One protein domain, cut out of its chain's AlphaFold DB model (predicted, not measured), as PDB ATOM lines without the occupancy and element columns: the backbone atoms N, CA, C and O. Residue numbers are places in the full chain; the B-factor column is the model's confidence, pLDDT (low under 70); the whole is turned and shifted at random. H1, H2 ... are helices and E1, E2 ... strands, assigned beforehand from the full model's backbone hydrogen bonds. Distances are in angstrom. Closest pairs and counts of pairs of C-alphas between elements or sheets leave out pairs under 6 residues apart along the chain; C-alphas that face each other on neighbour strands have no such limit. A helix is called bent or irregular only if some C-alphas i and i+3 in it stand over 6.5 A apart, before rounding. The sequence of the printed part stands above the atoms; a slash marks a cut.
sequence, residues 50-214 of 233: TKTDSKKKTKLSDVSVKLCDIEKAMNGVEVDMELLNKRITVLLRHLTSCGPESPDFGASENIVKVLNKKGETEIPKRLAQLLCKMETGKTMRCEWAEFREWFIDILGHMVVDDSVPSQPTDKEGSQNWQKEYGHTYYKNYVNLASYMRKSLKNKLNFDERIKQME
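What this domain is: This is residues 50 to 214 of the 233 residues of the protein "Membrane protein" of Babesia bovis (UniProt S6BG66). A small ribbon of two parallel strands, E1 beside E2, lies to one side of crossed helices: H4 runs through the middle, H5b crosses it away from the strands, and H1 and H3 pack on E1. H2 packs on H4, H6 on H1, and arm H5a lies far out at one end. The printed part has 165 residues, with six named helices and two named strands in the order E1 H1 H2 E2 H3 H4 H5 H6; it is mostly helix. It is compact, with a radius of gyration of the C-alphas of 16.7 A and spans of 47 by 42 by 27 A.

Where its parts are: Find C-alpha 64 at (-18.628, 60.950, 1.310); E1 runs from there to residue 68, and E2 is residues 120 to 124. Look for H1 at residues 81 to 95, H2 at 105 to 118 and H3 at 125 to 133. H4, residues 141 to 163, spans 32.7 A. H5, residues 171 to 199, was assigned as one helix by its hydrogen bonds but is bent, C-alphas 180 and 183 being 7.6 A apart: H5a is 171 to 180, H5b 183 to 199. H6, residues 206 to 214, ends at C-alpha 214 (-26.818, 60.038, -13.240).

How they stand to each other: N 66 of E1 and O 121 of E2 are within hydrogen-bond range, 3.0 A. E1, H1, H2 and E2 form a strand-helix-strand unit, parallel strands joined through helices, with a left-handed crossover. H4 touches H5b at a steep tilt of 40 degrees, closest C-alphas Gly 156 and Tyr 189, 5.6 A. In H1, H2, H3, H5a, H5b and H6 every O i to N i+4 pair is within hydrogen-bond range; in H4 18 of 19 are.

The domain as a whole: The printed part has no cut. The link E1 to H1 is long, and residue 137 is under 70 in pLDDT.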
ATOM      1  N   THR A  50     -22.262  37.677   7.652       87.38
ATOM      2  CA  THR A  50     -22.908  37.144   6.444       87.38
ATOM      3  C   THR A  50     -24.414  36.960   6.597       87.38
ATOM      4  O   THR A  50     -25.096  36.682   5.613       87.38
ATOM      5  N   LYS A  51     -24.949  37.136   7.809       90.56
ATOM      6  CA  LYS A  51     -26.367  36.968   8.129       90.56
ATOM      7  C   LYS A  51     -26.994  38.292   8.535       90.56
ATOM      8  O   LYS A  51     -26.333  39.196   9.037       90.56
ATOM      9  N   THR A  52     -28.296  38.401   8.321       91.25
ATOM     10  CA  THR A  52     -29.089  39.553   8.742       91.25
ATOM     11  C   THR A  52     -30.511  39.101   9.032       91.25
ATOM     12  O   THR A  52     -31.045  38.252   8.320       91.25
ATOM     13  N   ASP A  53     -31.134  39.698  10.045       89.25
ATOM     14  CA  ASP A  53     -32.567  39.527  10.312       89.25
ATOM     15  C   ASP A  53     -33.425  40.492   9.472       89.25
ATOM     16  O   ASP A  53     -34.659  40.430   9.497       89.25
ATOM     17  N   SER A  54     -32.787  41.405   8.721       90.12
ATOM     18  CA  SER A  54     -33.480  42.283   7.776       90.12
ATOM     19  C   SER A  54     -34.262  41.426   6.773       90.12
ATOM     20  O   SER A  54     -33.728  40.494   6.187       90.12
ATOM     21  N   LYS A  55     -35.534  41.762   6.537       90.88
ATOM     22  CA  LYS A  55     -36.368  41.121   5.496       90.88
ATOM     23  C   LYS A  55     -36.526  41.979   4.242       90.88
ATOM     24  O   LYS A  55     -37.145  41.562   3.270       90.88
ATOM     25  N   LYS A  56     -36.026  43.212   4.294       92.31
ATOM     26  CA  LYS A  56     -36.100  44.207   3.228       92.31
ATOM     27  C   LYS A  56     -34.717  44.796   3.029       92.31
ATOM     28  O   LYS A  56     -33.969  44.925   3.993       92.31
ATOM     29  N   LYS A  57     -34.416  45.161   1.787       93.81
ATOM     30  CA  LYS A  57     -33.168  45.821   1.428       93.81
ATOM     31  C   LYS A  57     -33.160  47.254   1.949       93.81
ATOM     32  O   LYS A  57     -34.060  48.033   1.622       93.81
ATOM     33  N   THR A  58     -32.133  47.603   2.714       94.44
ATOM     34  CA  THR A  58     -31.900  48.987   3.125       94.44
ATOM     35  C   THR A  58     -31.278  49.774   1.970       94.44
ATOM     36  O   THR A  58     -30.402  49.278   1.258       94.44
ATOM     37  N   LYS A  59     -31.729  51.016   1.752       93.25
ATOM     38  CA  LYS A  59     -31.114  51.905   0.757       93.25
ATOM     39  C   LYS A  59     -29.760  52.392   1.285       93.25
ATOM     40  O   LYS A  59     -29.683  52.879   2.413       93.25
ATOM     41  N   LEU A  60     -28.714  52.284   0.466       94.00
ATOM     42  CA  LEU A  60     -27.435  52.946   0.728       94.00
ATOM     43  C   LEU A  60     -27.631  54.464   0.590       94.00
ATOM     44  O   LEU A  60     -28.083  54.932  -0.459       94.00
ATOM     45  N   SER A  61     -27.337  55.201   1.657       92.19
ATOM     46  CA  SER A  61     -27.303  56.665   1.670       92.19
ATOM     47  C   SER A  61     -26.095  57.182   0.891       92.19
ATOM     48  O   SER A  61     -25.180  56.422   0.575       92.19
ATOM     49  N   ASP A  62     -26.065  58.480   0.601       88.31
ATOM     50  CA  ASP A  62     -24.875  59.091   0.013       88.31
ATOM     51  C   ASP A  62     -23.703  59.000   1.002       88.31
ATOM     52  O   ASP A  62     -23.829  59.371   2.171       88.31
ATOM     53  N   VAL A  63     -22.577  58.454   0.534       86.75
ATOM     54  CA  VAL A  63     -21.351  58.263   1.320       86.75
ATOM     55  C   VAL A  63     -20.298  59.231   0.798       86.75
ATOM     56  O   VAL A  63     -19.967  59.187  -0.388       86.75
ATOM     57  N   SER A  64     -19.755  60.084   1.667       88.69
ATOM     58  CA  SER A  64     -18.628  60.950   1.310       88.69
ATOM     59  C   SER A  64     -17.302  60.192   1.373       88.69
ATOM     60  O   SER A  64     -17.113  59.286   2.191       88.69
ATOM     61  N   VAL A  65     -16.354  60.566   0.512       92.00
ATOM     62  CA  VAL A  65     -14.986  60.038   0.537       92.00
ATOM     63  C   VAL A  65     -14.010  61.116   0.980       92.00
ATOM     64  O   VAL A  65     -14.010  62.230   0.451       92.00
ATOM     65  N   LYS A  66     -13.117  60.747   1.898       93.56
ATOM     66  CA  LYS A  66     -12.001  61.578   2.348       93.56
ATOM     67  C   LYS A  66     -10.676  60.851   2.139       93.56
ATOM     68  O   LYS A  66     -10.598  59.632   2.262       93.56
ATOM     69  N   LEU A  67      -9.621  61.602   1.833       91.94
ATOM     70  CA  LEU A  67      -8.272  61.052   1.719       91.94
ATOM     71  C   LEU A  67      -7.591  60.963   3.087       91.94
ATOM     72  O   LEU A  67      -7.692  61.889   3.893       91.94
ATOM     73  N   CYS A  68      -6.845  59.884   3.311       88.81
ATOM     74  CA  CYS A  68      -5.904  59.770   4.420       88.81
ATOM     75  C   CYS A  68      -4.464  59.577   3.908       88.81
ATOM     76  O   CYS A  68      -4.224  58.976   2.855       88.81
ATOM     77  N   ASP A  69      -3.495  60.087   4.670       77.88
ATOM     78  CA  ASP A  69      -2.070  60.109   4.300       77.88
ATOM     79  C   ASP A  69      -1.288  58.904   4.860       77.88
ATOM     80  O   ASP A  69      -0.093  58.987   5.134       77.88
ATOM     81  N   ILE A  70      -1.962  57.763   5.041       75.38
ATOM     82  CA  ILE A  70      -1.357  56.533   5.587       75.38
ATOM     83  C   ILE A  70      -0.326  55.929   4.613       75.38
ATOM     84  O   ILE A  70       0.611  55.253   5.031       75.38
ATOM     85  N   GLU A  71      -0.444  56.224   3.316       76.25
ATOM     86  CA  GLU A  71       0.473  55.755   2.279       76.25
ATOM     87  C   GLU A  71       1.114  56.905   1.507       76.25
ATOM     88  O   GLU A  71       0.487  57.931   1.229       76.25
ATOM     89  N   LYS A  72       2.366  56.694   1.078       81.88
ATOM     90  CA  LYS A  72       3.050  57.633   0.190       81.88
ATOM     91  C   LYS A  72       2.304  57.724  -1.137       81.88
ATOM     92  O   LYS A  72       2.133  56.728  -1.839       81.88
ATOM     93  N   ALA A  73       1.912  58.943  -1.482       84.69
ATOM     94  CA  ALA A  73       1.302  59.253  -2.761       84.69
ATOM     95  C   ALA A  73       2.229  58.880  -3.933       84.69
ATOM     96  O   ALA A  73       3.452  58.995  -3.855       84.69
ATOM     97  N   MET A  74       1.627  58.482  -5.049       85.81
ATOM     98  CA  MET A  74       2.286  58.389  -6.344       85.81
ATOM     99  C   MET A  74       2.704  59.790  -6.801       85.81
ATOM    100  O   MET A  74       1.888  60.716  -6.818       85.81
ATOM    101  N   ASN A  75       3.966  59.935  -7.202       88.12
ATOM    102  CA  ASN A  75       4.508  61.205  -7.681       88.12
ATOM    103  C   ASN A  75       3.838  61.644  -8.990       88.12
ATOM    104  O   ASN A  75       3.653  60.833  -9.899       88.12
ATOM    105  N   GLY A  76       3.507  62.934  -9.088       85.81
ATOM    106  CA  GLY A  76       2.935  63.537 -10.298       85.81
ATOM    107  C   GLY A  76       1.505  63.094 -10.619       85.81
ATOM    108  O   GLY A  76       1.076  63.213 -11.761       85.81
ATOM    109  N   VAL A  77       0.779  62.542  -9.642       86.44
ATOM    110  CA  VAL A  77      -0.614  62.118  -9.816       86.44
ATOM    111  C   VAL A  77      -1.507  62.924  -8.900       86.44
ATOM    112  O   VAL A  77      -1.423  62.801  -7.680       86.44
ATOM    113  N   GLU A  78      -2.403  63.709  -9.470       91.06
ATOM    114  CA  GLU A  78      -3.438  64.369  -8.687       91.06
ATOM    115  C   GLU A  78      -4.648  63.451  -8.517       91.06
ATOM    116  O   GLU A  78      -4.904  62.563  -9.334       91.06
ATOM    117  N   VAL A  79      -5.362  63.629  -7.407       93.06
ATOM    118  CA  VAL A  79      -6.620  62.925  -7.164       93.06
ATOM    119  C   VAL A  79      -7.752  63.857  -7.553       93.06
ATOM    120  O   VAL A  79      -8.002  64.844  -6.866       93.06
ATOM    121  N   ASP A  80      -8.453  63.511  -8.626       94.50
ATOM    122  CA  ASP A  80      -9.759  64.090  -8.923       94.50
ATOM    123  C   ASP A  80     -10.772  63.549  -7.903       94.50
ATOM    124  O   ASP A  80     -11.177  62.384  -7.959       94.50
ATOM    125  N   MET A  81     -11.130  64.389  -6.929       94.38
ATOM    126  CA  MET A  81     -12.046  64.027  -5.848       94.38
ATOM    127  C   MET A  81     -13.481  63.802  -6.332       94.38
ATOM    128  O   MET A  81     -14.202  63.012  -5.721       94.38
ATOM    129  N   GLU A  82     -13.913  64.460  -7.409       93.88
ATOM    130  CA  GLU A  82     -15.248  64.242  -7.966       93.88
ATOM    131  C   GLU A  82     -15.312  62.858  -8.620       93.88
ATOM    132  O   GLU A  82     -16.176  62.039  -8.284       93.88
ATOM    133  N   LEU A  83     -14.338  62.548  -9.480       92.88
ATOM    134  CA  LEU A  83     -14.228  61.238 -10.118       92.88
ATOM    135  C   LEU A  83     -14.051  60.115  -9.090       92.88
ATOM    136  O   LEU A  83     -14.663  59.051  -9.227       92.88
ATOM    137  N   LEU A  84     -13.251  60.353  -8.045       94.56
ATOM    138  CA  LEU A  84     -13.069  59.414  -6.941       94.56
ATOM    139  C   LEU A  84     -14.408  59.078  -6.282       94.56
ATOM    140  O   LEU A  84     -14.754  57.901  -6.176       94.56
ATOM    141  N   ASN A  85     -15.174  60.097  -5.881       94.44
ATOM    142  CA  ASN A  85     -16.479  59.909  -5.247       94.44
ATOM    143  C   ASN A  85     -17.429  59.116  -6.154       94.44
ATOM    144  O   ASN A  85     -18.050  58.154  -5.693       94.44
ATOM    145  N   LYS A  86     -17.493  59.438  -7.453       92.81
ATOM    146  CA  LYS A  86     -18.323  58.697  -8.419       92.81
ATOM    147  C   LYS A  86     -17.923  57.219  -8.501       92.81
ATOM    148  O   LYS A  86     -18.775  56.335  -8.400       92.81
ATOM    149  N   ARG A  87     -16.625  56.917  -8.622       93.69
ATOM    150  CA  ARG A  87     -16.125  55.533  -8.749       93.69
ATOM    151  C   ARG A  87     -16.285  54.719  -7.468       93.69
ATOM    152  O   ARG A  87     -16.690  53.558  -7.542       93.69
ATOM    153  N   ILE A  88     -16.031  55.312  -6.304       94.75
ATOM    154  CA  ILE A  88     -16.285  54.660  -5.012       94.75
ATOM    155  C   ILE A  88     -17.776  54.394  -4.832       94.75
ATOM    156  O   ILE A  88     -18.150  53.280  -4.477       94.75
ATOM    157  N   THR A  89     -18.637  55.350  -5.176       93.75
ATOM    158  CA  THR A  89     -20.091  55.150  -5.119       93.75
ATOM    159  C   THR A  89     -20.525  53.977  -5.996       93.75
ATOM    160  O   THR A  89     -21.318  53.144  -5.557       93.75
ATOM    161  N   VAL A  90     -19.969  53.842  -7.205       93.81
ATOM    162  CA  VAL A  90     -20.219  52.676  -8.069       93.81
ATOM    163  C   VAL A  90     -19.808  51.365  -7.390       93.81
ATOM    164  O   VAL A  90     -20.581  50.404  -7.419       93.81
ATOM    165  N   LEU A  91     -18.626  51.309  -6.767       95.56
ATOM    166  CA  LEU A  91     -18.147  50.114  -6.060       95.56
ATOM    167  C   LEU A  91     -19.050  49.756  -4.880       95.56
ATOM    168  O   LEU A  91     -19.476  48.608  -4.761       95.56
ATOM    169  N   LEU A  92     -19.379  50.737  -4.041       95.56
ATOM    170  CA  LEU A  92     -20.221  50.535  -2.866       95.56
ATOM    171  C   LEU A  92     -21.633  50.111  -3.270       95.56
ATOM    172  O   LEU A  92     -22.138  49.129  -2.735       95.56
ATOM    173  N   ARG A  93     -22.252  50.757  -4.267       93.81
ATOM    174  CA  ARG A  93     -23.566  50.341  -4.795       93.81
ATOM    175  C   ARG A  93     -23.532  48.933  -5.378       93.81
ATOM    176  O   ARG A  93     -24.493  48.187  -5.219       93.81
ATOM    177  N   HIS A  94     -22.435  48.545  -6.029       94.94
ATOM    178  CA  HIS A  94     -22.281  47.188  -6.540       94.94
ATOM    179  C   HIS A  94     -22.217  46.155  -5.404       94.94
ATOM    180  O   HIS A  94     -22.969  45.180  -5.427       94.94
ATOM    181  N   LEU A  95     -21.399  46.408  -4.378       95.94
ATOM    182  CA  LEU A  95     -21.272  45.576  -3.173       95.94
ATOM    183  C   LEU A  95     -22.528  45.565  -2.285       95.94
ATOM    184  O   LEU A  95     -22.701  44.686  -1.449       95.94
ATOM    185  N   THR A  96     -23.416  46.539  -2.444       95.56
ATOM    186  CA  THR A  96     -24.646  46.673  -1.645       95.56
ATOM    187  C   THR A  96     -25.907  46.372  -2.463       95.56
ATOM    188  O   THR A  96     -27.026  46.763  -2.121       95.56
ATOM    189  N   SER A  97     -25.739  45.699  -3.607       94.06
ATOM    190  CA  SER A  97     -26.822  45.497  -4.569       94.06
ATOM    191  C   SER A  97     -27.730  44.303  -4.262       94.06
ATOM    192  O   SER A  97     -28.868  44.309  -4.737       94.06
ATOM    193  N   CYS A  98     -27.291  43.330  -3.459       95.44
ATOM    194  CA  CYS A  98     -28.031  42.091  -3.212       95.44
ATOM    195  C   CYS A  98     -29.385  42.356  -2.525       95.44
ATOM    196  O   CYS A  98     -29.471  43.163  -1.597       95.44
ATOM    197  N   GLY A  99     -30.444  41.685  -2.988       94.56
ATOM    198  CA  GLY A  99     -31.765  41.680  -2.353       94.56
ATOM    199  C   GLY A  99     -31.960  40.486  -1.408       94.56
ATOM    200  O   GLY A  99     -31.105  39.599  -1.385       94.56
ATOM    201  N   PRO A 100     -33.057  40.450  -0.625       94.69
ATOM    202  CA  PRO A 100     -33.336  39.406   0.373       94.69
ATOM    203  C   PRO A 100     -33.337  37.965  -0.153       94.69
ATOM    204  O   PRO A 100     -33.117  37.028   0.607       94.69
ATOM    205  N   GLU A 101     -33.588  37.785  -1.445       93.88
ATOM    206  CA  GLU A 101     -33.548  36.507  -2.154       93.88
ATOM    207  C   GLU A 101     -32.124  35.983  -2.413       93.88
ATOM    208  O   GLU A 101     -31.941  34.812  -2.743       93.88
ATOM    209  N   SER A 102     -31.106  36.836  -2.277       94.12
ATOM    210  CA  SER A 102     -29.712  36.473  -2.510       94.12
ATOM    211  C   SER A 102     -29.097  35.781  -1.287       94.12
ATOM    212  O   SER A 102     -29.227  36.287  -0.172       94.12
ATOM    213  N   PRO A 103     -28.309  34.700  -1.462       93.19
ATOM    214  CA  PRO A 103     -27.537  34.113  -0.361       93.19
ATOM    215  C   PRO A 103     -26.492  35.082   0.213       93.19
ATOM    216  O   PRO A 103     -26.053  34.914   1.347       93.19
ATOM    217  N   ASP A 104     -26.112  36.107  -0.553       95.12
ATOM    218  CA  ASP A 104     -25.136  37.117  -0.155       95.12
ATOM    219  C   ASP A 104     -25.800  38.351   0.508       95.12
ATOM    220  O   ASP A 104     -25.124  39.328   0.843       95.12
ATOM    221  N   PHE A 105     -27.125  38.323   0.722       95.81
ATOM    222  CA  PHE A 105     -27.885  39.460   1.246       95.81
ATOM    223  C   PHE A 105     -27.381  39.948   2.601       95.81
ATOM    224  O   PHE A 105     -27.241  41.151   2.795       95.81
ATOM    225  N   GLY A 106     -27.072  39.043   3.533       95.38
ATOM    226  CA  GLY A 106     -26.631  39.447   4.867       95.38
ATOM    227  C   GLY A 106     -25.309  40.210   4.853       95.38
ATOM    228  O   GLY A 106     -25.207  41.243   5.510       95.38
ATOM    229  N   ALA A 107     -24.341  39.781   4.037       95.62
ATOM    230  CA  ALA A 107     -23.090  40.516   3.850       95.62
ATOM    231  C   ALA A 107     -23.342  41.908   3.251       95.62
ATOM    232  O   ALA A 107     -22.877  42.914   3.786       95.62
ATOM    233  N   SER A 108     -24.132  41.961   2.178       96.88
ATOM    234  CA  SER A 108     -24.495  43.199   1.486       96.88
ATOM    235  C   SER A 108     -25.204  44.199   2.415       96.88
ATOM    236  O   SER A 108     -24.818  45.363   2.504       96.88
ATOM    237  N   GLU A 109     -26.187  43.731   3.184       96.62
ATOM    238  CA  GLU A 109     -26.981  44.526   4.124       96.62
ATOM    239  C   GLU A 109     -26.150  45.030   5.314       96.62
ATOM    240  O   GLU A 109     -26.306  46.174   5.739       96.62
ATOM    241  N   ASN A 110     -25.240  44.215   5.855       95.31
ATOM    242  CA  ASN A 110     -24.379  44.649   6.958       95.31
ATOM    243  C   ASN A 110     -23.348  45.696   6.507       95.31
ATOM    244  O   ASN A 110     -23.066  46.626   7.265       95.31
ATOM    245  N   ILE A 111     -22.862  45.618   5.263       96.00
ATOM    246  CA  ILE A 111     -22.051  46.688   4.662       96.00
ATOM    247  C   ILE A 111     -22.869  47.991   4.593       96.00
ATOM    248  O   ILE A 111     -22.379  49.031   5.035       96.00
ATOM    249  N   VAL A 112     -24.127  47.947   4.123       96.25
ATOM    250  CA  VAL A 112     -25.014  49.131   4.087       96.25
ATOM    251  C   VAL A 112     -25.198  49.741   5.473       96.25
ATOM    252  O   VAL A 112     -25.064  50.954   5.625       96.25
ATOM    253  N   LYS A 113     -25.487  48.923   6.493       94.62
ATOM    254  CA  LYS A 113     -25.708  49.403   7.868       94.62
ATOM    255  C   LYS A 113     -24.516  50.201   8.393       94.62
ATOM    256  O   LYS A 113     -24.707  51.292   8.928       94.62
ATOM    257  N   VAL A 114     -23.299  49.688   8.209       93.88
ATOM    258  CA  VAL A 114     -22.080  50.370   8.670       93.88
ATOM    259  C   VAL A 114     -21.815  51.640   7.865       93.88
ATOM    260  O   VAL A 114     -21.533  52.682   8.456       93.88
ATOM    261  N   LEU A 115     -21.950  51.589   6.537       94.38
ATOM    262  CA  LEU A 115     -21.742  52.758   5.677       94.38
ATOM    263  C   LEU A 115     -22.728  53.887   6.003       94.38
ATOM    264  O   LEU A 115     -22.304  55.022   6.204       94.38
ATOM    265  N   ASN A 116     -24.016  53.571   6.152       95.00
ATOM    266  CA  ASN A 116     -25.046  54.552   6.505       95.00
ATOM    267  C   ASN A 116     -24.829  55.150   7.901       95.00
ATOM    268  O   ASN A 116     -25.140  56.318   8.123       95.00
ATOM    269  N   LYS A 117     -24.303  54.363   8.849       93.44
ATOM    270  CA  LYS A 117     -23.965  54.840  10.196       93.44
ATOM    271  C   LYS A 117     -22.767  55.792  10.184       93.44
ATOM    272  O   LYS A 117     -22.756  56.752  10.949       93.44
ATOM    273  N   LYS A 118     -21.747  55.507   9.368       90.19
ATOM    274  CA  LYS A 118     -20.515  56.305   9.313       90.19
ATOM    275  C   LYS A 118     -20.666  57.572   8.474       90.19
ATOM    276  O   LYS A 118     -20.104  58.592   8.854       90.19
ATOM    277  N   GLY A 119     -21.389  57.513   7.355       85.44
ATOM    278  CA  GLY A 119     -21.599  58.637   6.430       85.44
ATOM    279  C   GLY A 119     -20.365  59.047   5.612       85.44
ATOM    280  O   GLY A 119     -20.517  59.573   4.516       85.44
ATOM    281  N   GLU A 120     -19.158  58.749   6.097       89.12
ATOM    282  CA  GLU A 120     -17.881  59.033   5.438       89.12
ATOM    283  C   GLU A 120     -16.978  57.788   5.419       89.12
ATOM    284  O   GLU A 120     -16.967  56.994   6.364       89.12
ATOM    285  N   THR A 121     -16.208  57.621   4.340       87.38
ATOM    286  CA  THR A 121     -15.184  56.574   4.188       87.38
ATOM    287  C   THR A 121     -13.821  57.201   3.897       87.38
ATOM    288  O   THR A 121     -13.667  57.966   2.943       87.38
ATOM    289  N   GLU A 122     -12.813  56.853   4.700       91.62
ATOM    290  CA  GLU A 122     -11.427  57.279   4.483       91.62
ATOM    291  C   GLU A 122     -10.694  56.314   3.542       91.62
ATOM    292  O   GLU A 122     -10.748  55.097   3.721       91.62
ATOM    293  N   ILE A 123      -9.996  56.855   2.541       91.94
ATOM    294  CA  ILE A 123      -9.253  56.085   1.537       91.94
ATOM    295  C   ILE A 123      -7.802  56.582   1.458       91.94
ATOM    296  O   ILE A 123      -7.585  57.788   1.298       91.94
ATOM    297  N   PRO A 124      -6.794  55.685   1.510       93.62
ATOM    298  CA  PRO A 124      -5.399  56.061   1.321       93.62
ATOM    299  C   PRO A 124      -5.181  56.783  -0.006       93.62
ATOM    300  O   PRO A 124      -5.649  56.343  -1.060       93.62
ATOM    301  N   LYS A 125      -4.418  57.879   0.026       93.12
ATOM    302  CA  LYS A 125      -4.186  58.720  -1.157       93.12
ATOM    303  C   LYS A 125      -3.644  57.941  -2.359       93.12
ATOM    304  O   LYS A 125      -4.111  58.155  -3.474       93.12
ATOM    305  N   ARG A 126      -2.724  56.996  -2.142       91.56
ATOM    306  CA  ARG A 126      -2.199  56.111  -3.199       91.56
ATOM    307  C   ARG A 126      -3.298  55.267  -3.847       91.56
ATOM    308  O   ARG A 126      -3.349  55.171  -5.072       91.56
ATOM    309  N   LEU A 127      -4.201  54.704  -3.049       93.56
ATOM    310  CA  LEU A 127      -5.319  53.901  -3.543       93.56
ATOM    311  C   LEU A 127      -6.313  54.749  -4.349       93.56
ATOM    312  O   LEU A 127      -6.773  54.324  -5.408       93.56
ATOM    313  N   ALA A 128      -6.589  55.973  -3.891       94.19
ATOM    314  CA  ALA A 128      -7.409  56.933  -4.626       94.19
ATOM    315  C   ALA A 128      -6.781  57.314  -5.979       94.19
ATOM    316  O   ALA A 128      -7.464  57.309  -7.000       94.19
ATOM    317  N   GLN A 129      -5.469  57.574  -6.012       93.25
ATOM    318  CA  GLN A 129      -4.728  57.854  -7.249       93.25
ATOM    319  C   GLN A 129      -4.772  56.674  -8.226       93.25
ATOM    320  O   GLN A 129      -4.997  56.885  -9.418       93.25
ATOM    321  N   LEU A 130      -4.589  55.440  -7.733       92.31
ATOM    322  CA  LEU A 130      -4.740  54.232  -8.546       92.31
ATOM    323  C   LEU A 130      -6.138  54.181  -9.159       92.31
ATOM    324  O   LEU A 130      -6.256  54.077 -10.376       92.31
ATOM    325  N   LEU A 131      -7.189  54.325  -8.345       93.38
ATOM    326  CA  LEU A 131      -8.560  54.269  -8.839       93.38
ATOM    327  C   LEU A 131      -8.854  55.359  -9.868       93.38
ATOM    328  O   LEU A 131      -9.466  55.044 -10.880       93.38
ATOM    329  N   CYS A 132      -8.433  56.609  -9.657       92.06
ATOM    330  CA  CYS A 132      -8.697  57.704 -10.598       92.06
ATOM    331  C   CYS A 132      -7.948  57.539 -11.928       92.06
ATOM    332  O   CYS A 132      -8.487  57.883 -12.976       92.06
ATOM    333  N   LYS A 133      -6.750  56.943 -11.919       90.19
ATOM    334  CA  LYS A 133      -5.970  56.675 -13.139       90.19
ATOM    335  C   LYS A 133      -6.514  55.542 -14.004       90.19
ATOM    336  O   LYS A 133      -6.155  55.436 -15.172       90.19
ATOM    337  N   MET A 134      -7.345  54.662 -13.447       88.94
ATOM    338  CA  MET A 134      -7.849  53.500 -14.174       88.94
ATOM    339  C   MET A 134      -8.786  53.913 -15.314       88.94
ATOM    340  O   MET A 134      -9.936  54.268 -15.083       88.94
ATOM    341  N   GLU A 135      -8.342  53.820 -16.562       82.31
ATOM    342  CA  GLU A 135      -9.236  53.978 -17.714       82.31
ATOM    343  C   GLU A 135     -10.049  52.699 -17.947       82.31
ATOM    344  O   GLU A 135      -9.497  51.592 -18.033       82.31
ATOM    345  N   THR A 136     -11.375  52.817 -18.066       71.81
ATOM    346  CA  THR A 136     -12.256  51.690 -18.405       71.81
ATOM    347  C   THR A 136     -11.770  50.997 -19.688       71.81
ATOM    348  O   THR A 136     -11.330  51.642 -20.629       71.81
ATOM    349  N   GLY A 137     -11.743  49.659 -19.704       68.94
ATOM    350  CA  GLY A 137     -11.204  48.880 -20.832       68.94
ATOM    351  C   GLY A 137      -9.671  48.822 -20.977       68.94
ATOM    352  O   GLY A 137      -9.192  47.852 -21.552       68.94
ATOM    353  N   LYS A 138      -8.895  49.766 -20.416       80.12
ATOM    354  CA  LYS A 138      -7.415  49.772 -20.526       80.12
ATOM    355  C   LYS A 138      -6.646  49.435 -19.244       80.12
ATOM    356  O   LYS A 138      -5.471  49.100 -19.326       80.12
ATOM    357  N   THR A 139      -7.280  49.508 -18.071       84.12
ATOM    358  CA  THR A 139      -6.640  49.108 -16.795       84.12
ATOM    359  C   THR A 139      -6.064  47.705 -16.864       84.12
ATOM    360  O   THR A 139      -6.771  46.756 -17.220       84.12
ATOM    361  N   MET A 140      -4.814  47.567 -16.433       86.00
ATOM    362  CA  MET A 140      -4.169  46.267 -16.378       86.00
ATOM    363  C   MET A 140      -4.793  45.394 -15.286       86.00
ATOM    364  O   MET A 140      -5.213  45.861 -14.226       86.00
ATOM    365  N   ARG A 141      -4.816  44.077 -15.515       84.44
ATOM    366  CA  ARG A 141      -5.367  43.117 -14.545       84.44
ATOM    367  C   ARG A 141      -4.668  43.195 -13.181       84.44
ATOM    368  O   ARG A 141      -5.330  43.007 -12.166       84.44
ATOM    369  N   CYS A 142      -3.359  43.453 -13.161       86.81
ATOM    370  CA  CYS A 142      -2.578  43.607 -11.933       86.81
ATOM    371  C   CYS A 142      -2.972  44.863 -11.146       86.81
ATOM    372  O   CYS A 142      -3.210  44.750  -9.951       86.81
ATOM    373  N   GLU A 143      -3.129  46.012 -11.806       88.38
ATOM    374  CA  GLU A 143      -3.557  47.265 -11.165       88.38
ATOM    375  C   GLU A 143      -4.949  47.123 -10.544       88.38
ATOM    376  O   GLU A 143      -5.171  47.526  -9.404       88.38
ATOM    377  N   TRP A 144      -5.886  46.499 -11.270       92.44
ATOM    378  CA  TRP A 144      -7.215  46.209 -10.732       92.44
ATOM    379  C   TRP A 144      -7.148  45.271  -9.526       92.44
ATOM    380  O   TRP A 144      -7.833  45.503  -8.535       92.44
ATOM    381  N   ALA A 145      -6.342  44.208  -9.605       91.75
ATOM    382  CA  ALA A 145      -6.187  43.267  -8.503       91.75
ATOM    383  C   ALA A 145      -5.581  43.943  -7.264       91.75
ATOM    384  O   ALA A 145      -6.087  43.722  -6.169       91.75
ATOM    385  N   GLU A 146      -4.560  44.787  -7.440       90.88
ATOM    386  CA  GLU A 146      -3.965  45.567  -6.354       90.88
ATOM    387  C   GLU A 146      -5.011  46.487  -5.722       90.88
ATOM    388  O   GLU A 146      -5.302  46.342  -4.539       90.88
ATOM    389  N   PHE A 147      -5.664  47.352  -6.505       93.88
ATOM    390  CA  PHE A 147      -6.713  48.227  -5.975       93.88
ATOM    391  C   PHE A 147      -7.797  47.438  -5.229       93.88
ATOM    392  O   PHE A 147      -8.173  47.795  -4.113       93.88
ATOM    393  N   ARG A 148      -8.291  46.353  -5.839       94.81
ATOM    394  CA  ARG A 148      -9.375  45.544  -5.286       94.81
ATOM    395  C   ARG A 148      -9.006  44.973  -3.923       94.81
ATOM    396  O   ARG A 148      -9.817  45.081  -3.013       94.81
ATOM    397  N   GLU A 149      -7.844  44.337  -3.778       94.56
ATOM    398  CA  GLU A 149      -7.481  43.704  -2.504       94.56
ATOM    399  C   GLU A 149      -7.345  44.735  -1.379       94.56
ATOM    400  O   GLU A 149      -7.891  44.518  -0.302       94.56
ATOM    401  N   TRP A 150      -6.721  45.885  -1.643       94.06
ATOM    402  CA  TRP A 150      -6.585  46.956  -0.652       94.06
ATOM    403  C   TRP A 150      -7.929  47.592  -0.286       94.06
ATOM    404  O   TRP A 150      -8.215  47.826   0.886       94.06
ATOM    405  N   PHE A 151      -8.793  47.832  -1.274       95.50
ATOM    406  CA  PHE A 151     -10.135  48.353  -1.023       95.50
ATOM    407  C   PHE A 151     -10.982  47.386  -0.182       95.50
ATOM    408  O   PHE A 151     -11.682  47.812   0.736       95.50
ATOM    409  N   ILE A 152     -10.897  46.082  -0.470       96.62
ATOM    410  CA  ILE A 152     -11.569  45.029   0.303       96.62
ATOM    411  C   ILE A 152     -11.047  44.983   1.733       96.62
ATOM    412  O   ILE A 152     -11.841  44.800   2.650       96.62
ATOM    413  N   ASP A 153      -9.741  45.148   1.924       94.06
ATOM    414  CA  ASP A 153      -9.135  45.136   3.248       94.06
ATOM    415  C   ASP A 153      -9.666  46.284   4.116       94.06
ATOM    416  O   ASP A 153     -10.213  46.052   5.195       94.06
ATOM    417  N   ILE A 154      -9.638  47.509   3.579       92.88
ATOM    418  CA  ILE A 154     -10.158  48.714   4.245       92.88
ATOM    419  C   ILE A 154     -11.637  48.546   4.598       92.88
ATOM    420  O   ILE A 154     -12.038  48.758   5.744       92.88
ATOM    421  N   LEU A 155     -12.462  48.155   3.621       94.75
ATOM    422  CA  LEU A 155     -13.901  48.027   3.825       94.75
ATOM    423  C   LEU A 155     -14.234  46.866   4.773       94.75
ATOM    424  O   LEU A 155     -15.105  47.000   5.631       94.75
ATOM    425  N   GLY A 156     -13.523  45.745   4.655       94.50
ATOM    426  CA  GLY A 156     -13.688  44.570   5.505       94.50
ATOM    427  C   GLY A 156     -13.384  44.885   6.963       94.50
ATOM    428  O   GLY A 156     -14.244  44.675   7.817       94.50
ATOM    429  N   HIS A 157     -12.210  45.452   7.241       92.38
ATOM    430  CA  HIS A 157     -11.842  45.879   8.589       92.38
ATOM    431  C   HIS A 157     -12.820  46.915   9.138       92.38
ATOM    432  O   HIS A 157     -13.315  46.746  10.247       92.38
ATOM    433  N   MET A 158     -13.220  47.910   8.339       91.94
ATOM    434  CA  MET A 158     -14.192  48.917   8.768       91.94
ATOM    435  C   MET A 158     -15.530  48.316   9.228       91.94
ATOM    436  O   MET A 158     -16.110  48.793  10.205       91.94
ATOM    437  N   VAL A 159     -16.042  47.308   8.514       92.56
ATOM    438  CA  VAL A 159     -17.319  46.659   8.847       92.56
ATOM    439  C   VAL A 159     -17.174  45.756  10.071       92.56
ATOM    440  O   VAL A 159     -18.057  45.742  10.927       92.56
ATOM    441  N   VAL A 160     -16.058  45.034  10.197       92.38
ATOM    442  CA  VAL A 160     -15.808  44.174  11.362       92.38
ATOM    443  C   VAL A 160     -15.556  45.004  12.620       92.38
ATOM    444  O   VAL A 160     -16.133  44.687  13.658       92.38
ATOM    445  N   ASP A 161     -14.778  46.083  12.535       89.88
ATOM    446  CA  ASP A 161     -14.483  46.989  13.651       89.88
ATOM    447  C   ASP A 161     -15.752  47.612  14.246       89.88
ATOM    448  O   ASP A 161     -15.816  47.846  15.449       89.88
ATOM    449  N   ASP A 162     -16.784  47.859  13.430       88.75
ATOM    450  CA  ASP A 162     -18.073  48.366  13.921       88.75
ATOM    451  C   ASP A 162     -18.898  47.292  14.657       88.75
ATOM    452  O   ASP A 162     -19.809  47.617  15.418       88.75
ATOM    453  N   SER A 163     -18.571  46.012  14.447       85.50
ATOM    454  CA  SER A 163     -19.287  44.859  15.007       85.50
ATOM    455  C   SER A 163     -18.709  44.332  16.324       85.50
ATOM    456  O   SER A 163     -19.324  43.470  16.952       85.50
ATOM    457  N   VAL A 164     -17.547  44.826  16.756       84.88
ATOM    458  CA  VAL A 164     -16.843  44.388  17.972       84.88
ATOM    459  C   VAL A 164     -16.478  45.592  18.853       84.88
ATOM    460  O   VAL A 164     -16.383  46.714  18.357       84.88
ATOM    461  N   PRO A 165     -16.244  45.407  20.166       86.31
ATOM    462  CA  PRO A 165     -15.696  46.474  21.002       86.31
ATOM    463  C   PRO A 165     -14.350  46.968  20.461       86.31
ATOM    464  O   PRO A 165     -13.582  46.184  19.911       86.31
ATOM    465  N   SER A 166     -14.020  48.247  20.645       87.19
ATOM    466  CA  SER A 166     -12.714  48.766  20.221       87.19
ATOM    467  C   SER A 166     -11.571  48.097  20.983       87.19
ATOM    468  O   SER A 166     -11.643  47.952  22.206       87.19
ATOM    469  N   GLN A 167     -10.496  47.753  20.273       87.19
ATOM    470  CA  GLN A 167      -9.302  47.186  20.889       87.19
ATOM    471  C   GLN A 167      -8.635  48.210  21.832       87.19
ATOM    472  O   GLN A 167      -8.389  49.350  21.420       87.19
ATOM    473  N   PRO A 168      -8.346  47.845  23.096       90.56
ATOM    474  CA  PRO A 168      -7.603  48.705  24.012       90.56
ATOM    475  C   PRO A 168      -6.173  48.967  23.524       90.56
ATOM    476  O   PRO A 168      -5.569  48.131  22.854       90.56
ATOM    477  N   THR A 169      -5.620  50.128  23.878       91.50
ATOM    478  CA  THR A 169      -4.254  50.521  23.495       91.50
ATOM    479  C   THR A 169      -3.188  49.964  24.431       91.50
ATOM    480  O   THR A 169      -2.017  49.904  24.063       91.50
ATOM    481  N   ASP A 170      -3.561  49.597  25.657       94.25
ATOM    482  CA  ASP A 170      -2.652  48.967  26.601       94.25
ATOM    483  C   ASP A 170      -2.453  47.482  26.263       94.25
ATOM    484  O   ASP A 170      -3.321  46.809  25.700       94.25
ATOM    485  N   LYS A 171      -1.269  46.963  26.595       93.06
ATOM    486  CA  LYS A 171      -0.848  45.612  26.206       93.06
ATOM    487  C   LYS A 171      -1.768  44.528  26.774       93.06
ATOM    488  O   LYS A 171      -2.074  43.569  26.070       93.06
ATOM    489  N   GLU A 172      -2.179  44.660  28.032       94.19
ATOM    490  CA  GLU A 172      -2.990  43.654  28.723       94.19
ATOM    491  C   GLU A 172      -4.424  43.630  28.184       94.19
ATOM    492  O   GLU A 172      -4.926  42.573  27.796       94.19
ATOM    493  N   GLY A 173      -5.050  44.799  28.058       91.44
ATOM    494  CA  GLY A 173      -6.361  44.974  27.450       91.44
ATOM    495  C   GLY A 173      -6.394  44.481  26.007       91.44
ATOM    496  O   GLY A 173      -7.318  43.764  25.632       91.44
ATOM    497  N   SER A 174      -5.361  44.773  25.214       89.31
ATOM    498  CA  SER A 174      -5.235  44.275  23.839       89.31
ATOM    499  C   SER A 174      -5.127  42.746  23.774       89.31
ATOM    500  O   SER A 174      -5.794  42.107  22.958       89.31
ATOM    501  N   GLN A 175      -4.352  42.126  24.671       91.56
ATOM    502  CA  GLN A 175      -4.263  40.665  24.757       91.56
ATOM    503  C   GLN A 175      -5.592  40.025  25.168       91.56
ATOM    504  O   GLN A 175      -5.971  38.994  24.610       91.56
ATOM    505  N   ASN A 176      -6.303  40.616  26.129       90.75
ATOM    506  CA  ASN A 176      -7.611  40.126  26.561       90.75
ATOM    507  C   ASN A 176      -8.654  40.276  25.451       90.75
ATOM    508  O   ASN A 176      -9.382  39.329  25.162       90.75
ATOM    509  N   TRP A 177      -8.641  41.409  24.750       90.25
ATOM    510  CA  TRP A 177      -9.467  41.637  23.573       90.25
ATOM    511  C   TRP A 177      -9.206  40.592  22.483       90.25
ATOM    512  O   TRP A 177     -10.146  40.008  21.953       90.25
ATOM    513  N   GLN A 178      -7.938  40.287  22.189       88.62
ATOM    514  CA  GLN A 178      -7.584  39.296  21.171       88.62
ATOM    515  C   GLN A 178      -8.067  37.891  21.546       88.62
ATOM    516  O   GLN A 178      -8.547  37.156  20.683       88.62
ATOM    517  N   LYS A 179      -7.966  37.521  22.829       87.81
ATOM    518  CA  LYS A 179      -8.486  36.241  23.336       87.81
ATOM    519  C   LYS A 179     -10.005  36.153  23.199       87.81
ATOM    520  O   LYS A 179     -10.514  35.087  22.872       87.81
ATOM    521  N   GLU A 180     -10.716  37.249  23.450       88.38
ATOM    522  CA  GLU A 180     -12.180  37.263  23.469       88.38
ATOM    523  C   GLU A 180     -12.809  37.420  22.073       88.38
ATOM    524  O   GLU A 180     -13.763  36.712  21.734       88.38
ATOM    525  N   TYR A 181     -12.266  38.317  21.245       87.69
ATOM    526  CA  TYR A 181     -12.865  38.724  19.969       87.69
ATOM    527  C   TYR A 181     -12.049  38.319  18.743       87.69
ATOM    528  O   TYR A 181     -12.622  38.220  17.660       87.69
ATOM    529  N   GLY A 182     -10.748  38.033  18.878       87.62
ATOM    530  CA  GLY A 182      -9.838  37.856  17.738       87.62
ATOM    531  C   GLY A 182     -10.270  36.765  16.751       87.62
ATOM    532  O   GLY A 182     -10.193  36.955  15.538       87.62
ATOM    533  N   HIS A 183     -10.806  35.646  17.246       86.50
ATOM    534  CA  HIS A 183     -11.335  34.593  16.375       86.50
ATOM    535  C   HIS A 183     -12.580  35.049  15.595       86.50
ATOM    536  O   HIS A 183     -12.650  34.855  14.381       86.50
ATOM    537  N   THR A 184     -13.566  35.660  16.264       85.94
ATOM    538  CA  THR A 184     -14.779  36.165  15.594       85.94
ATOM    539  C   THR A 184     -14.443  37.273  14.611       85.94
ATOM    540  O   THR A 184     -14.966  37.270  13.498       85.94
ATOM    541  N   TYR A 185     -13.534  38.167  14.996       90.44
ATOM    542  CA  TYR A 185     -13.014  39.232  14.153       90.44
ATOM    543  C   TYR A 185     -12.492  38.673  12.832       90.44
ATOM    544  O   TYR A 185     -13.007  38.992  11.761       90.44
ATOM    545  N   TYR A 186     -11.513  37.766  12.914       90.19
ATOM    546  CA  TYR A 186     -10.870  37.211  11.733       90.19
ATOM    547  C   TYR A 186     -11.842  36.385  10.886       90.19
ATOM    548  O   TYR A 186     -11.857  36.504   9.663       90.19
ATOM    549  N   LYS A 187     -12.717  35.596  11.520       90.69
ATOM    550  CA  LYS A 187     -13.752  34.833  10.814       90.69
ATOM    551  C   LYS A 187     -14.686  35.747  10.012       90.69
ATOM    552  O   LYS A 187     -14.947  35.475   8.841       90.69
ATOM    553  N   ASN A 188     -15.180  36.821  10.625       91.81
ATOM    554  CA  ASN A 188     -16.064  37.775   9.960       91.81
ATOM    555  C   ASN A 188     -15.351  38.524   8.833       91.81
ATOM    556  O   ASN A 188     -15.916  38.655   7.748       91.81
ATOM    557  N   TYR A 189     -14.103  38.941   9.059       93.81
ATOM    558  CA  TYR A 189     -13.269  39.553   8.028       93.81
ATOM    559  C   TYR A 189     -13.109  38.626   6.819       93.81
ATOM    560  O   TYR A 189     -13.420  39.023   5.698       93.81
ATOM    561  N   VAL A 190     -12.705  37.367   7.029       94.06
ATOM    562  CA  VAL A 190     -12.509  36.390   5.943       94.06
ATOM    563  C   VAL A 190     -13.798  36.179   5.150       94.06
ATOM    564  O   VAL A 190     -13.770  36.162   3.917       94.06
ATOM    565  N   ASN A 191     -14.931  36.056   5.839       92.25
ATOM    566  CA  ASN A 191     -16.225  35.856   5.201       92.25
ATOM    567  C   ASN A 191     -16.649  37.062   4.346       92.25
ATOM    568  O   ASN A 191     -17.027  36.892   3.185       92.25
ATOM    569  N   LEU A 192     -16.542  38.282   4.885       94.50
ATOM    570  CA  LEU A 192     -16.847  39.509   4.144       94.50
ATOM    571  C   LEU A 192     -15.888  39.712   2.969       94.50
ATOM    572  O   LEU A 192     -16.324  40.008   1.857       94.50
ATOM    573  N   ALA A 193     -14.589  39.501   3.180       95.31
ATOM    574  CA  ALA A 193     -13.583  39.606   2.133       95.31
ATOM    575  C   ALA A 193     -13.838  38.600   1.004       95.31
ATOM    576  O   ALA A 193     -13.705  38.945  -0.167       95.31
ATOM    577  N   SER A 194     -14.266  37.376   1.326       95.75
ATOM    578  CA  SER A 194     -14.671  36.378   0.330       95.75
ATOM    579  C   SER A 194     -15.839  36.872  -0.534       95.75
ATOM    580  O   SER A 194     -15.752  36.849  -1.767       95.75
ATOM    581  N   TYR A 195     -16.892  37.409   0.094       96.00
ATOM    582  CA  TYR A 195     -18.025  38.013  -0.611       96.00
ATOM    583  C   TYR A 195     -17.593  39.166  -1.530       96.00
ATOM    584  O   TYR A 195     -17.939  39.194  -2.718       96.00
ATOM    585  N   MET A 196     -16.797  40.103  -1.011       97.44
ATOM    586  CA  MET A 196     -16.356  41.260  -1.786       97.44
ATOM    587  C   MET A 196     -15.435  40.856  -2.942       97.44
ATOM    588  O   MET A 196     -15.578  41.387  -4.042       97.44
ATOM    589  N   ARG A 197     -14.542  39.873  -2.748       96.38
ATOM    590  CA  ARG A 197     -13.676  39.338  -3.816       96.38
ATOM    591  C   ARG A 197     -14.482  38.682  -4.923       96.38
ATOM    592  O   ARG A 197     -14.157  38.866  -6.094       96.38
ATOM    593  N   LYS A 198     -15.523  37.922  -4.568       95.31
ATOM    594  CA  LYS A 198     -16.451  37.319  -5.534       95.31
ATOM    595  C   LYS A 198     -17.165  38.406  -6.340       95.31
ATOM    596  O   LYS A 198     -17.180  38.326  -7.567       95.31
ATOM    597  N   SER A 199     -17.688  39.427  -5.664       94.88
ATOM    598  CA  SER A 199     -18.427  40.533  -6.288       94.88
ATOM    599  C   SER A 199     -17.534  41.392  -7.193       94.88
ATOM    600  O   SER A 199     -17.880  41.668  -8.335       94.88
ATOM    601  N   LEU A 200     -16.326  41.732  -6.736       94.44
ATOM    602  CA  LEU A 200     -15.350  42.555  -7.462       94.44
ATOM    603  C   LEU A 200     -14.339  41.732  -8.276       94.44
ATOM    604  O   LEU A 200     -13.266  42.225  -8.642       94.44
ATOM    605  N   LYS A 201     -14.643  40.460  -8.569       92.00
ATOM    606  CA  LYS A 201     -13.729  39.567  -9.301       92.00
ATOM    607  C   LYS A 201     -13.322  40.176 -10.640       92.00
ATOM    608  O   LYS A 201     -12.143  40.150 -10.997       92.00
ATOM    609  N   ASN A 202     -14.301  40.743 -11.337       87.50
ATOM    610  CA  ASN A 202     -14.127  41.403 -12.619       87.50
ATOM    611  C   ASN A 202     -14.091  42.919 -12.430       87.50
ATOM    612  O   ASN A 202     -14.794  43.466 -11.580       87.50
ATOM    613  N   LYS A 203     -13.294  43.595 -13.259       83.88
ATOM    614  CA  LYS A 203     -13.301  45.054 -13.338       83.88
ATOM    615  C   LYS A 203     -14.688  45.553 -13.753       83.88
ATOM    616  O   LYS A 203     -15.310  44.985 -14.650       83.88
ATOM    617  N   LEU A 204     -15.138  46.640 -13.130       85.94
ATOM    618  CA  LEU A 204     -16.390  47.306 -13.479       85.94
ATOM    619  C   LEU A 204     -16.199  48.285 -14.649       85.94
ATOM    620  O   LEU A 204     -15.165  48.944 -14.765       85.94
ATOM    621  N   ASN A 205     -17.226  48.409 -15.494       88.56
ATOM    622  CA  ASN A 205     -17.353  49.527 -16.425       88.56
ATOM    623  C   ASN A 205     -17.830  50.757 -15.642       88.56
ATOM    624  O   ASN A 205     -19.025  50.902 -15.386       88.56
ATOM    625  N   PHE A 206     -16.891  51.583 -15.176       89.19
ATOM    626  CA  PHE A 206     -17.226  52.744 -14.355       89.19
ATOM    627  C   PHE A 206     -18.030  53.771 -15.140       89.19
ATOM    628  O   PHE A 206     -19.035  54.244 -14.629       89.19
ATOM    629  N   ASP A 207     -17.641  54.063 -16.378       86.94
ATOM    630  CA  ASP A 207     -18.251  55.143 -17.156       86.94
ATOM    631  C   ASP A 207     -19.722  54.849 -17.470       86.94
ATOM    632  O   ASP A 207     -20.581  55.712 -17.316       86.94
ATOM    633  N   GLU A 208     -20.037  53.607 -17.841       89.62
ATOM    634  CA  GLU A 208     -21.417  53.166 -18.067       89.62
ATOM    635  C   GLU A 208     -22.249  53.206 -16.778       89.62
ATOM    636  O   GLU A 208     -23.366  53.719 -16.773       89.62
ATOM    637  N   ARG A 209     -21.689  52.732 -15.658       89.94
ATOM    638  CA  ARG A 209     -22.387  52.725 -14.361       89.94
ATOM    639  C   ARG A 209     -22.577  54.124 -13.778       89.94
ATOM    640  O   ARG A 209     -23.571  54.355 -13.097       89.94
ATOM    641  N   ILE A 210     -21.640  55.039 -14.023       90.06
ATOM    642  CA  ILE A 210     -21.757  56.449 -13.636       90.06
ATOM    643  C   ILE A 210     -22.883  57.100 -14.439       90.06
ATOM    644  O   ILE A 210     -23.774  57.687 -13.836       90.06
ATOM    645  N   LYS A 211     -22.910  56.909 -15.766       89.81
ATOM    646  CA  LYS A 211     -24.003  57.413 -16.613       89.81
ATOM    647  C   LYS A 211     -25.362  56.885 -16.160       89.81
ATOM    648  O   LYS A 211     -26.292  57.665 -16.011       89.81
ATOM    649  N   GLN A 212     -25.461  55.582 -15.889       88.81
ATOM    650  CA  GLN A 212     -26.690  54.974 -15.376       88.81
ATOM    651  C   GLN A 212     -27.119  55.588 -14.031       88.81
ATOM    652  O   GLN A 212     -28.288  55.885 -13.813       88.81
ATOM    653  N   MET A 213     -26.169  55.826 -13.127       85.94
ATOM    654  CA  MET A 213     -26.446  56.470 -11.844       85.94
ATOM    655  C   MET A 213     -26.950  57.909 -12.003       85.94
ATOM    656  O   MET A 213     -27.854  58.316 -11.274       85.94
ATOM    657  N   GLU A 214     -26.385  58.672 -12.935       86.25
ATOM    658  CA  GLU A 214     -26.818  60.038 -13.240       86.25
ATOM    659  C   GLU A 214     -28.244  60.044 -13.831       86.25
ATOM    660  O   GLU A 214     -29.078  60.854 -13.416       86.25
TER     661      GLU A 214